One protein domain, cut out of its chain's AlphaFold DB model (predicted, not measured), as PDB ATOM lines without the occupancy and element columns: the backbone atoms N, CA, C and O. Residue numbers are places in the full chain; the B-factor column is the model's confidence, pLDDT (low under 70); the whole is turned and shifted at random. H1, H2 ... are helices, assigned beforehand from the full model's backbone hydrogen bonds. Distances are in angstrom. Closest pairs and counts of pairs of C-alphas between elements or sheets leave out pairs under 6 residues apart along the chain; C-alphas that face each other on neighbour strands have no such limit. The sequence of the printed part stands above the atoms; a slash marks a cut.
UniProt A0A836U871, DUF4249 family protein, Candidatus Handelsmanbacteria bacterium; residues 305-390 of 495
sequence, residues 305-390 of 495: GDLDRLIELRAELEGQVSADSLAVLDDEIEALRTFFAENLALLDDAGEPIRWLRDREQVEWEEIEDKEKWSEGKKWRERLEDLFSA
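What this domain is: This is residues 305 to 390 of the 495 residues of the protein "DUF4249 family protein" of Candidatus Handelsmanbacteria bacterium (UniProt A0A836U871). The long helix H2 runs beside H1 and H4, which meet end to end, while H3 folds back on H4. There are 86 printed residues, with four named helices, H1 to H4 in chain order, and no named strand: all helix. The whole is loose, with a radius of gyration of the C-alphas of 15.1 A, and spans 46 by 29 by 19 A.

Where its parts are: H2, residues 323 to 344, begins at (23.932, 12.930, 18.271) and measures 30.1 A from first to last C-alpha. H1 is residues 305 to 316, 16.3 A; H3 is 359 to 369, 15.2 A; H4 is 376 to 390, 21.1 A, ending at (65.294, 15.320, 22.925).

How they stand to each other: H1 and H2 form a hairpin at 25 degrees, closest C-alphas Leu 307 and Ile 333, 6.3 A. H4 touches H1 only at their ends, Asp 308 to Gly 377, 4.9 A between C-alphas. H2 and H4 only just touch, with 3 pairs of C-alphas within 8 A, closest Leu 344 and Leu 384, 7.1 A; H1, H2 and H4 form a bundle, helices that touch with their lines at shallow tilts, here 25 degrees for H1 and H2, 17 degrees for H2 and H4 and 8 degrees for H1 and H4, which touch only at their ends. H3 and H4 form a hairpin, closest C-alphas Ile 368 and Lys 379, 6.2 A. Each O i to N i+4 pair is within hydrogen-bond range in H1, H3 and H4, and 16 of 18 in H2.

The domain as a whole: The printed part has no cut; the H2 to H3 link is long, and residues 342 to 363 have pLDDT under 70, as do 305, 388 and 389.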
ATOM      1  N   GLY A 305      48.022  13.379  13.284       67.38
ATOM      2  CA  GLY A 305      47.135  13.757  12.179       67.38
ATOM      3  C   GLY A 305      45.766  13.061  12.184       67.38
ATOM      4  O   GLY A 305      44.821  13.622  11.638       67.38
ATOM      5  N   ASP A 306      45.618  11.898  12.829       76.88
ATOM      6  CA  ASP A 306      44.314  11.238  12.990       76.88
ATOM      7  C   ASP A 306      43.421  12.037  13.949       76.88
ATOM      8  O   ASP A 306      42.234  12.207  13.678       76.88
ATOM      9  N   LEU A 307      43.996  12.618  15.012       81.25
ATOM     10  CA  LEU A 307      43.279  13.520  15.922       81.25
ATOM     11  C   LEU A 307      42.802  14.795  15.209       81.25
ATOM     12  O   LEU A 307      41.631  15.148  15.325       81.25
ATOM     13  N   ASP A 308      43.680  15.456  14.442       83.31
ATOM     14  CA  ASP A 308      43.303  16.623  13.625       83.31
ATOM     15  C   ASP A 308      42.142  16.266  12.674       83.31
ATOM     16  O   ASP A 308      41.112  16.941  12.654       83.31
ATOM     17  N   ARG A 309      42.268  15.144  11.952       84.38
ATOM     18  CA  ARG A 309      41.266  14.654  10.997       84.38
ATOM     19  C   ARG A 309      39.929  14.299  11.651       84.38
ATOM     20  O   ARG A 309      38.885  14.570  11.061       84.38
ATOM     21  N   LEU A 310      39.935  13.678  12.831       86.94
ATOM     22  CA  LEU A 310      38.710  13.335  13.557       86.94
ATOM     23  C   LEU A 310      38.008  14.588  14.091       86.94
ATOM     24  O   LEU A 310      36.790  14.683  13.969       86.94
ATOM     25  N   ILE A 311      38.754  15.576  14.598       87.94
ATOM     26  CA  ILE A 311      38.199  16.871  15.024       87.94
ATOM     27  C   ILE A 311      37.565  17.608  13.832       87.94
ATOM     28  O   ILE A 311      36.438  18.095  13.947       87.94
ATOM     29  N   GLU A 312      38.242  17.654  12.679       89.62
ATOM     30  CA  GLU A 312      37.701  18.248  11.449       89.62
ATOM     31  C   GLU A 312      36.441  17.515  10.959       89.62
ATOM     32  O   GLU A 312      35.422  18.156  10.699       89.62
ATOM     33  N   LEU A 313      36.461  16.178  10.914       91.12
ATOM     34  CA  LEU A 313      35.312  15.355  10.520       91.12
ATOM     35  C   LEU A 313      34.116  15.538  11.468       91.12
ATOM     36  O   LEU A 313      32.971  15.649  11.025       91.12
ATOM     37  N   ARG A 314      34.369  15.604  12.778       95.25
ATOM     38  CA  ARG A 314      33.352  15.847  13.807       95.25
ATOM     39  C   ARG A 314      32.722  17.233  13.656       95.25
ATOM     40  O   ARG A 314      31.514  17.367  13.845       95.25
ATOM     41  N   ALA A 315      33.509  18.246  13.290       93.81
ATOM     42  CA  ALA A 315      33.013  19.588  12.989       93.81
ATOM     43  C   ALA A 315      32.231  19.651  11.663       93.81
ATOM     44  O   ALA A 315      31.215  20.339  11.592       93.81
ATOM     45  N   GLU A 316      32.649  18.913  10.627       94.56
ATOM     46  CA  GLU A 316      31.912  18.822   9.358       94.56
ATOM     47  C   GLU A 316      30.534  18.173   9.556       94.56
ATOM     48  O   GLU A 316      29.528  18.679   9.054       94.56
ATOM     49  N   LEU A 317      30.464  17.070  10.305       94.56
ATOM     50  CA  LEU A 317      29.232  16.304  10.517       94.56
ATOM     51  C   LEU A 317      28.265  16.939  11.535       94.56
ATOM     52  O   LEU A 317      27.131  16.465  11.680       94.56
ATOM     53  N   GLU A 318      28.664  18.010  12.226       96.12
ATOM     54  CA  GLU A 318      27.834  18.681  13.227       96.12
ATOM     55  C   GLU A 318      26.550  19.256  12.599       96.12
ATOM     56  O   GLU A 318      26.565  20.076  11.682       96.12
ATOM     57  N   GLY A 319      25.396  18.779  13.074       94.44
ATOM     58  CA  GLY A 319      24.086  19.106  12.499       94.44
ATOM     59  C   GLY A 319      23.727  18.359  11.205       94.44
ATOM     60  O   GLY A 319      22.592  18.491  10.746       94.44
ATOM     61  N   GLN A 320      24.634  17.550  10.641       96.25
ATOM     62  CA  GLN A 320      24.351  16.664   9.501       96.25
ATOM     63  C   GLN A 320      23.907  15.257   9.936       96.25
ATOM     64  O   GLN A 320      23.070  14.643   9.271       96.25
ATOM     65  N   VAL A 321      24.448  14.745  11.048       94.94
ATOM     66  CA  VAL A 321      24.166  13.395  11.579       94.94
ATOM     67  C   VAL A 321      23.466  13.439  12.946       94.94
ATOM     68  O   VAL A 321      23.257  14.508  13.522       94.94
ATOM     69  N   SER A 322      23.048  12.280  13.468       96.56
ATOM     70  CA  SER A 322      22.463  12.189  14.813       96.56
ATOM     71  C   SER A 322      23.516  12.390  15.907       96.56
ATOM     72  O   SER A 322      24.696  12.103  15.714       96.56
ATOM     73  N   ALA A 323      23.070  12.816  17.094       95.38
ATOM     74  CA  ALA A 323      23.932  12.930  18.271       95.38
ATOM     75  C   ALA A 323      24.650  11.606  18.594       95.38
ATOM     76  O   ALA A 323      25.838  11.624  18.888       95.38
ATOM     77  N   ASP A 324      23.970  10.465  18.441       94.38
ATOM     78  CA  ASP A 324      24.554   9.133  18.653       94.38
ATOM     79  C   ASP A 324      25.731   8.833  17.702       94.38
ATOM     80  O   ASP A 324      26.646   8.105  18.071       94.38
ATOM     81  N   SER A 325      25.733   9.386  16.480       89.12
ATOM     82  CA  SER A 325      26.852   9.238  15.537       89.12
ATOM     83  C   SER A 325      28.010  10.187  15.842       89.12
ATOM     84  O   SER A 325      29.157   9.814  15.616       89.12
ATOM     85  N   LEU A 326      27.733  11.383  16.376       92.94
ATOM     86  CA  LEU A 326      28.781  12.279  16.876       92.94
ATOM     87  C   LEU A 326      29.423  11.728  18.153       92.94
ATOM     88  O   LEU A 326      30.630  11.840  18.297       92.94
ATOM     89  N   ALA A 327      28.653  11.068  19.025       93.06
ATOM     90  CA  ALA A 327      29.165  10.471  20.259       93.06
ATOM     91  C   ALA A 327      30.278   9.438  20.008       93.06
ATOM     92  O   ALA A 327      31.245   9.412  20.752       93.06
ATOM     93  N   VAL A 328      30.194   8.649  18.927       91.81
ATOM     94  CA  VAL A 328      31.269   7.710  18.544       91.81
ATOM     95  C   VAL A 328      32.555   8.451  18.160       91.81
ATOM     96  O   VAL A 328      33.638   8.024  18.543       91.81
ATOM     97  N   LEU A 329      32.451   9.576  17.442       88.38
ATOM     98  CA  LEU A 329      33.613  10.406  17.102       88.38
ATOM     99  C   LEU A 329      34.163  11.146  18.325       88.38
ATOM    100  O   LEU A 329      35.375  11.248  18.468       88.38
ATOM    101  N   ASP A 330      33.294  11.644  19.207       93.00
ATOM    102  CA  ASP A 330      33.694  12.284  20.462       93.00
ATOM    103  C   ASP A 330      34.419  11.263  21.380       93.00
ATOM    104  O   ASP A 330      35.463  11.598  21.939       93.00
ATOM    105  N   ASP A 331      33.954  10.005  21.454       90.12
ATOM    106  CA  ASP A 331      34.627   8.896  22.161       90.12
ATOM    107  C   ASP A 331      35.993   8.540  21.528       90.12
ATOM    108  O   ASP A 331      36.967   8.323  22.251       90.12
ATOM    109  N   GLU A 332      36.107   8.500  20.193       86.25
ATOM    110  CA  GLU A 332      37.382   8.257  19.489       86.25
ATOM    111  C   GLU A 332      38.387   9.409  19.684       86.25
ATOM    112  O   GLU A 332      39.567   9.165  19.951       86.25
ATOM    113  N   ILE A 333      37.930  10.665  19.615       87.88
ATOM    114  CA  ILE A 333      38.742  11.860  19.900       87.88
ATOM    115  C   ILE A 333      39.238  11.833  21.348       87.88
ATOM    116  O   ILE A 333      40.419  12.083  21.597       87.88
ATOM    117  N   GLU A 334      38.369  11.507  22.306       90.56
ATOM    118  CA  GLU A 334      38.742  11.468  23.720       90.56
ATOM    119  C   GLU A 334      39.653  10.275  24.046       90.56
ATOM    120  O   GLU A 334      40.560  10.410  24.866       90.56
ATOM    121  N   ALA A 335      39.508   9.140  23.353       83.88
ATOM    122  CA  ALA A 335      40.455   8.030  23.434       83.88
ATOM    123  C   ALA A 335      41.852   8.427  22.920       83.88
ATOM    124  O   ALA A 335      42.851   8.072  23.546       83.88
ATOM    125  N   LEU A 336      41.946   9.209  21.835       79.69
ATOM    126  CA  LEU A 336      43.224   9.749  21.354       79.69
ATOM    127  C   LEU A 336      43.817  10.796  22.301       79.69
ATOM    128  O   LEU A 336      45.017  10.763  22.560       79.69
ATOM    129  N   ARG A 337      43.001  11.697  22.860       84.31
ATOM    130  CA  ARG A 337      43.445  12.645  23.896       84.31
ATOM    131  C   ARG A 337      43.944  11.943  25.142       84.31
ATOM    132  O   ARG A 337      45.005  12.299  25.636       84.31
ATOM    133  N   THR A 338      43.204  10.947  25.622       81.38
ATOM    134  CA  THR A 338      43.585  10.127  26.774       81.38
ATOM    135  C   THR A 338      44.874   9.379  26.470       81.38
ATOM    136  O   THR A 338      45.789   9.433  27.278       81.38
ATOM    137  N   PHE A 339      45.016   8.793  25.275       78.38
ATOM    138  CA  PHE A 339      46.276   8.196  24.847       78.38
ATOM    139  C   PHE A 339      47.416   9.221  24.898       78.38
ATOM    140  O   PHE A 339      48.396   8.982  25.594       78.38
ATOM    141  N   PHE A 340      47.305  10.376  24.235       75.06
ATOM    142  CA  PHE A 340      48.367  11.387  24.268       75.06
ATOM    143  C   PHE A 340      48.609  11.945  25.678       75.06
ATOM    144  O   PHE A 340      49.749  12.236  26.013       75.06
ATOM    145  N   ALA A 341      47.600  12.024  26.543       73.88
ATOM    146  CA  ALA A 341      47.790  12.383  27.941       73.88
ATOM    147  C   ALA A 341      48.566  11.292  28.701       73.88
ATOM    148  O   ALA A 341      49.627  11.567  29.237       73.88
ATOM    149  N   GLU A 342      48.127  10.039  28.688       69.75
ATOM    150  CA  GLU A 342      48.790   8.942  29.412       69.75
ATOM    151  C   GLU A 342      50.198   8.617  28.884       69.75
ATOM    152  O   GLU A 342      51.017   8.066  29.613       69.75
ATOM    153  N   ASN A 343      50.477   8.935  27.615       63.59
ATOM    154  CA  ASN A 343      51.682   8.497  26.907       63.59
ATOM    155  C   ASN A 343      52.634   9.632  26.512       63.59
ATOM    156  O   ASN A 343      53.777   9.354  26.160       63.59
ATOM    157  N   LEU A 344      52.169  10.887  26.506       63.19
ATOM    158  CA  LEU A 344      52.967  12.091  26.227       63.19
ATOM    159  C   LEU A 344      52.762  13.198  27.259       63.19
ATOM    160  O   LEU A 344      53.643  14.054  27.362       63.19
ATOM    161  N   ALA A 345      51.662  13.225  28.026       57.75
ATOM    162  CA  ALA A 345      51.687  14.050  29.218       57.75
ATOM    163  C   ALA A 345      52.689  13.417  30.166       57.75
ATOM    164  O   ALA A 345      52.627  12.256  30.567       57.75
ATOM    165  N   LEU A 346      53.642  14.253  30.514       58.22
ATOM    166  CA  LEU A 346      54.565  14.007  31.580       58.22
ATOM    167  C   LEU A 346      53.748  14.144  32.870       58.22
ATOM    168  O   LEU A 346      53.786  15.198  33.494       58.22
ATOM    169  N   LEU A 347      53.012  13.099  33.249       54.06
ATOM    170  CA  LEU A 347      52.347  12.921  34.542       54.06
ATOM    171  C   LEU A 347      52.787  11.583  35.159       54.06
ATOM    172  O   LEU A 347      52.910  10.591  34.446       54.06
ATOM    173  N   ASP A 348      53.063  11.555  36.461       55.66
ATOM    174  CA  ASP A 348      53.492  10.339  37.164       55.66
ATOM    175  C   ASP A 348      52.294   9.467  37.595       55.66
ATOM    176  O   ASP A 348      51.135   9.820  37.370       55.66
ATOM    177  N   ASP A 349      52.554   8.334  38.262       57.12
ATOM    178  CA  ASP A 349      51.509   7.436  38.794       57.12
ATOM    179  C   ASP A 349      50.521   8.131  39.767       57.12
ATOM    180  O   ASP A 349      49.477   7.563  40.103       57.12
ATOM    181  N   ALA A 350      50.834   9.337  40.259       63.44
ATOM    182  CA  ALA A 350      49.964  10.151  41.107       63.44
ATOM    183  C   ALA A 350      49.202  11.249  40.333       63.44
ATOM    184  O   ALA A 350      48.389  11.955  40.937       63.44
ATOM    185  N   GLY A 351      49.423  11.384  39.021       55.97
ATOM    186  CA  GLY A 351      48.841  12.430  38.178       55.97
ATOM    187  C   GLY A 351      49.489  13.807  38.358       55.97
ATOM    188  O   GLY A 351      48.940  14.805  37.891       55.97
ATOM    189  N   GLU A 352      50.634  13.883  39.041       57.41
ATOM    190  CA  GLU A 352      51.433  15.105  39.158       57.41
ATOM    191  C   GLU A 352      52.354  15.231  37.939       57.41
ATOM    192  O   GLU A 352      52.836  14.207  37.456       57.41
ATOM    193  N   PRO A 353      52.675  16.448  37.456       53.53
ATOM    194  CA  PRO A 353      53.668  16.630  36.407       53.53
ATOM    195  C   PRO A 353      54.963  15.870  36.695       53.53
ATOM    196  O   PRO A 353      55.643  16.142  37.691       53.53
ATOM    197  N   ILE A 354      55.298  14.930  35.805       55.28
ATOM    198  CA  ILE A 354      56.561  14.198  35.780       55.28
ATOM    199  C   ILE A 354      57.676  15.234  35.886       55.28
ATOM    200  O   ILE A 354      57.875  16.097  35.029       55.28
ATOM    201  N   ARG A 355      58.429  15.141  36.980       49.16
ATOM    202  CA  ARG A 355      59.411  16.156  37.383       49.16
ATOM    203  C   ARG A 355      60.745  16.014  36.639       49.16
ATOM    204  O   ARG A 355      61.791  16.359  37.196       49.16
ATOM    205  N   TRP A 356      60.701  15.442  35.433       53.44
ATOM    206  CA  TRP A 356      61.849  15.161  34.565       53.44
ATOM    207  C   TRP A 356      61.992  16.204  33.450       53.44
ATOM    208  O   TRP A 356      63.117  16.452  33.025       53.44
ATOM    209  N   LEU A 357      60.904  16.865  33.015       52.03
ATOM    210  CA  LEU A 357      61.063  18.117  32.271       52.03
ATOM    211  C   LEU A 357      61.589  19.197  33.206       52.03
ATOM    212  O   LEU A 357      61.149  19.348  34.346       52.03
ATOM    213  N   ARG A 358      62.525  19.980  32.687       57.69
ATOM    214  CA  ARG A 358      63.046  21.164  33.363       57.69
ATOM    215  C   ARG A 358      62.017  22.286  33.265       57.69
ATOM    216  O   ARG A 358      61.331  22.379  32.252       57.69
ATOM    217  N   ASP A 359      62.009  23.215  34.224       61.78
ATOM    218  CA  ASP A 359      61.138  24.407  34.219       61.78
ATOM    219  C   ASP A 359      61.100  25.117  32.850       61.78
ATOM    220  O   ASP A 359      60.068  25.619  32.419       61.78
ATOM    221  N   ARG A 360      62.235  25.138  32.136       61.91
ATOM    222  CA  ARG A 360      62.338  25.705  30.787       61.91
ATOM    223  C   ARG A 360      61.624  24.878  29.712       61.91
ATOM    224  O   ARG A 360      60.992  25.471  28.852       61.91
ATOM    225  N   GLU A 361      61.741  23.555  29.737       65.81
ATOM    226  CA  GLU A 361      61.047  22.686  28.775       65.81
ATOM    227  C   GLU A 361      59.538  22.712  29.043       65.81
ATOM    228  O   GLU A 361      58.751  22.722  28.105       65.81
ATOM    229  N   GLN A 362      59.129  22.836  30.313       66.94
ATOM    230  CA  GLN A 362      57.739  23.117  30.664       66.94
ATOM    231  C   GLN A 362      57.271  24.469  30.093       66.94
ATOM    232  O   GLN A 362      56.198  24.523  29.501       66.94
ATOM    233  N   VAL A 363      58.074  25.538  30.186       69.25
ATOM    234  CA  VAL A 363      57.762  26.828  29.533       69.25
ATOM    235  C   VAL A 363      57.678  26.693  28.008       69.25
ATOM    236  O   VAL A 363      56.767  27.247  27.405       69.25
ATOM    237  N   GLU A 364      58.568  25.930  27.371       73.81
ATOM    238  CA  GLU A 364      58.515  25.660  25.924       73.81
ATOM    239  C   GLU A 364      57.225  24.878  25.553       73.81
ATOM    240  O   GLU A 364      56.567  25.194  24.561       73.81
ATOM    241  N   TRP A 365      56.763  23.958  26.408       75.94
ATOM    242  CA  TRP A 365      55.489  23.234  26.259       75.94
ATOM    243  C   TRP A 365      54.235  24.082  26.530       75.94
ATOM    244  O   TRP A 365      53.192  23.852  25.903       75.94
ATOM    245  N   GLU A 366      54.319  25.050  27.444       79.75
ATOM    246  CA  GLU A 366      53.296  26.074  27.690       79.75
ATOM    247  C   GLU A 366      53.224  27.045  26.495       79.75
ATOM    248  O   GLU A 366      52.136  27.338  25.998       79.75
ATOM    249  N   GLU A 367      54.367  27.435  25.919       83.94
ATOM    250  CA  GLU A 367      54.431  28.236  24.693       83.94
ATOM    251  C   GLU A 367      53.815  27.533  23.471       83.94
ATOM    252  O   GLU A 367      53.347  28.232  22.564       83.94
ATOM    253  N   ILE A 368      53.822  26.193  23.410       81.81
ATOM    254  CA  ILE A 368      53.090  25.402  22.401       81.81
ATOM    255  C   ILE A 368      51.572  25.480  22.642       81.81
ATOM    256  O   ILE A 368      50.799  25.595  21.686       81.81
ATOM    257  N   GLU A 369      51.125  25.469  23.900       81.12
ATOM    258  CA  GLU A 369      49.700  25.589  24.237       81.12
ATOM    259  C   GLU A 369      49.144  26.971  23.863       81.12
ATOM    260  O   GLU A 369      48.067  27.074  23.268       81.12
ATOM    261  N   ASP A 370      49.932  28.024  24.082       86.81
ATOM    262  CA  ASP A 370      49.594  29.408  23.733       86.81
ATOM    263  C   ASP A 370      49.565  29.684  22.209       86.81
ATOM    264  O   ASP A 370      49.202  30.782  21.770       86.81
ATOM    265  N   LYS A 371      49.904  28.709  21.346       88.12
ATOM    266  CA  LYS A 371      49.761  28.848  19.885       88.12
ATOM    267  C   LYS A 371      48.290  28.718  19.456       88.12
ATOM    268  O   LYS A 371      47.890  27.709  18.884       88.12
ATOM    269  N   GLU A 372      47.499  29.782  19.629       86.12
ATOM    270  CA  GLU A 372      46.064  29.863  19.251       86.12
ATOM    271  C   GLU A 372      45.732  29.398  17.814       86.12
ATOM    272  O   GLU A 372      44.599  29.028  17.521       86.12
ATOM    273  N   LYS A 373      46.702  29.456  16.891       90.31
ATOM    274  CA  LYS A 373      46.534  29.082  15.474       90.31
ATOM    275  C   LYS A 373      46.845  27.618  15.166       90.31
ATOM    276  O   LYS A 373      46.764  27.231  14.003       90.31
ATOM    277  N   TRP A 374      47.306  26.842  16.140       87.25
ATOM    278  CA  TRP A 374      47.654  25.439  15.938       87.25
ATOM    279  C   TRP A 374      46.470  24.560  16.319       87.25
ATOM    280  O   TRP A 374      45.853  24.759  17.366       87.25
ATOM    281  N   SER A 375      46.168  23.585  15.464       87.38
ATOM    282  CA  SER A 375      45.224  22.522  15.787       87.38
ATOM    283  C   SER A 375      45.758  21.662  16.937       87.38
ATOM    284  O   SER A 375      46.954  21.666  17.248       87.38
ATOM    285  N   GLU A 376      44.868  20.926  17.593       84.00
ATOM    286  CA  GLU A 376      45.217  20.132  18.772       84.00
ATOM    287  C   GLU A 376      46.211  19.009  18.439       84.00
ATOM    288  O   GLU A 376      47.231  18.863  19.113       84.00
ATOM    289  N   GLY A 377      45.988  18.283  17.338       80.50
ATOM    290  CA  GLY A 377      46.926  17.282  16.838       80.50
ATOM    291  C   GLY A 377      48.259  17.898  16.417       80.50
ATOM    292  O   GLY A 377      49.309  17.314  16.684       80.50
ATOM    293  N   LYS A 378      48.271  19.127  15.880       83.56
ATOM    294  CA  LYS A 378      49.524  19.856  15.648       83.56
ATOM    295  C   LYS A 378      50.280  20.138  16.957       83.56
ATOM    296  O   LYS A 378      51.480  19.875  17.005       83.56
ATOM    297  N   LYS A 379      49.622  20.636  18.011       83.69
ATOM    298  CA  LYS A 379      50.275  20.873  19.317       83.69
ATOM    299  C   LYS A 379      50.883  19.587  19.885       83.69
ATOM    300  O   LYS A 379      52.019  19.604  20.350       83.69
ATOM    301  N   TRP A 380      50.161  18.469  19.791       79.50
ATOM    302  CA  TRP A 380      50.676  17.156  20.188       79.50
ATOM    303  C   TRP A 380      51.850  16.685  19.328       79.50
ATOM    304  O   TRP A 380      52.799  16.128  19.868       79.50
ATOM    305  N   ARG A 381      51.828  16.940  18.014       77.69
ATOM    306  CA  ARG A 381      52.928  16.610  17.091       77.69
ATOM    307  C   ARG A 381      54.213  17.341  17.449       77.69
ATOM    308  O   ARG A 381      55.256  16.709  17.504       77.69
ATOM    309  N   GLU A 382      54.122  18.635  17.733       81.44
ATOM    310  CA  GLU A 382      55.292  19.460  18.046       81.44
ATOM    311  C   GLU A 382      55.852  19.098  19.438       81.44
ATOM    312  O   GLU A 382      57.053  18.906  19.573       81.44
ATOM    313  N   ARG A 383      54.997  18.824  20.444       77.50
ATOM    314  CA  ARG A 383      55.429  18.235  21.736       77.50
ATOM    315  C   ARG A 383      56.131  16.884  21.573       77.50
ATOM    316  O   ARG A 383      57.126  16.612  22.243       77.50
ATOM    317  N   LEU A 384      55.590  16.028  20.708       72.50
ATOM    318  CA  LEU A 384      56.130  14.703  20.406       72.50
ATOM    319  C   LEU A 384      57.493  14.804  19.703       72.50
ATOM    320  O   LEU A 384      58.404  14.053  20.042       72.50
ATOM    321  N   GLU A 385      57.639  15.735  18.762       73.44
ATOM    322  CA  GLU A 385      58.868  16.008  18.011       73.44
ATOM    323  C   GLU A 385      59.960  16.637  18.889       73.44
ATOM    324  O   GLU A 385      61.089  16.140  18.900       73.44
ATOM    325  N   ASP A 386      59.623  17.638  19.709       75.31
ATOM    326  CA  ASP A 386      60.517  18.207  20.727       75.31
ATOM    327  C   ASP A 386      61.001  17.124  21.698       75.31
ATOM    328  O   ASP A 386      62.184  17.046  22.030       75.31
ATOM    329  N   LEU A 387      60.106  16.232  22.130       70.19
ATOM    330  CA  LEU A 387      60.464  15.142  23.030       70.19
ATOM    331  C   LEU A 387      61.294  14.051  22.333       70.19
ATOM    332  O   LEU A 387      62.210  13.514  22.953       70.19
ATOM    333  N   PHE A 388      61.023  13.709  21.069       67.81
ATOM    334  CA  PHE A 388      61.804  12.711  20.324       67.81
ATOM    335  C   PHE A 388      63.197  13.214  19.957       67.81
ATOM    336  O   PHE A 388      64.177  12.522  20.242       67.81
ATOM    337  N   SER A 389      63.297  14.422  19.397       68.19
ATOM    338  CA  SER A 389      64.578  15.102  19.170       68.19
ATOM    339  C   SER A 389      65.357  15.277  20.478       68.19
ATOM    340  O   SER A 389      66.585  15.295  20.479       68.19
ATOM    341  N   ALA A 390      64.664  15.307  21.621       71.31
ATOM    342  CA  ALA A 390      65.294  15.320  22.925       71.31
ATOM    343  C   ALA A 390      65.830  13.970  23.444       71.31
ATOM    344  O   ALA A 390      66.702  14.003  24.321       71.31
TER     345      ALA A 390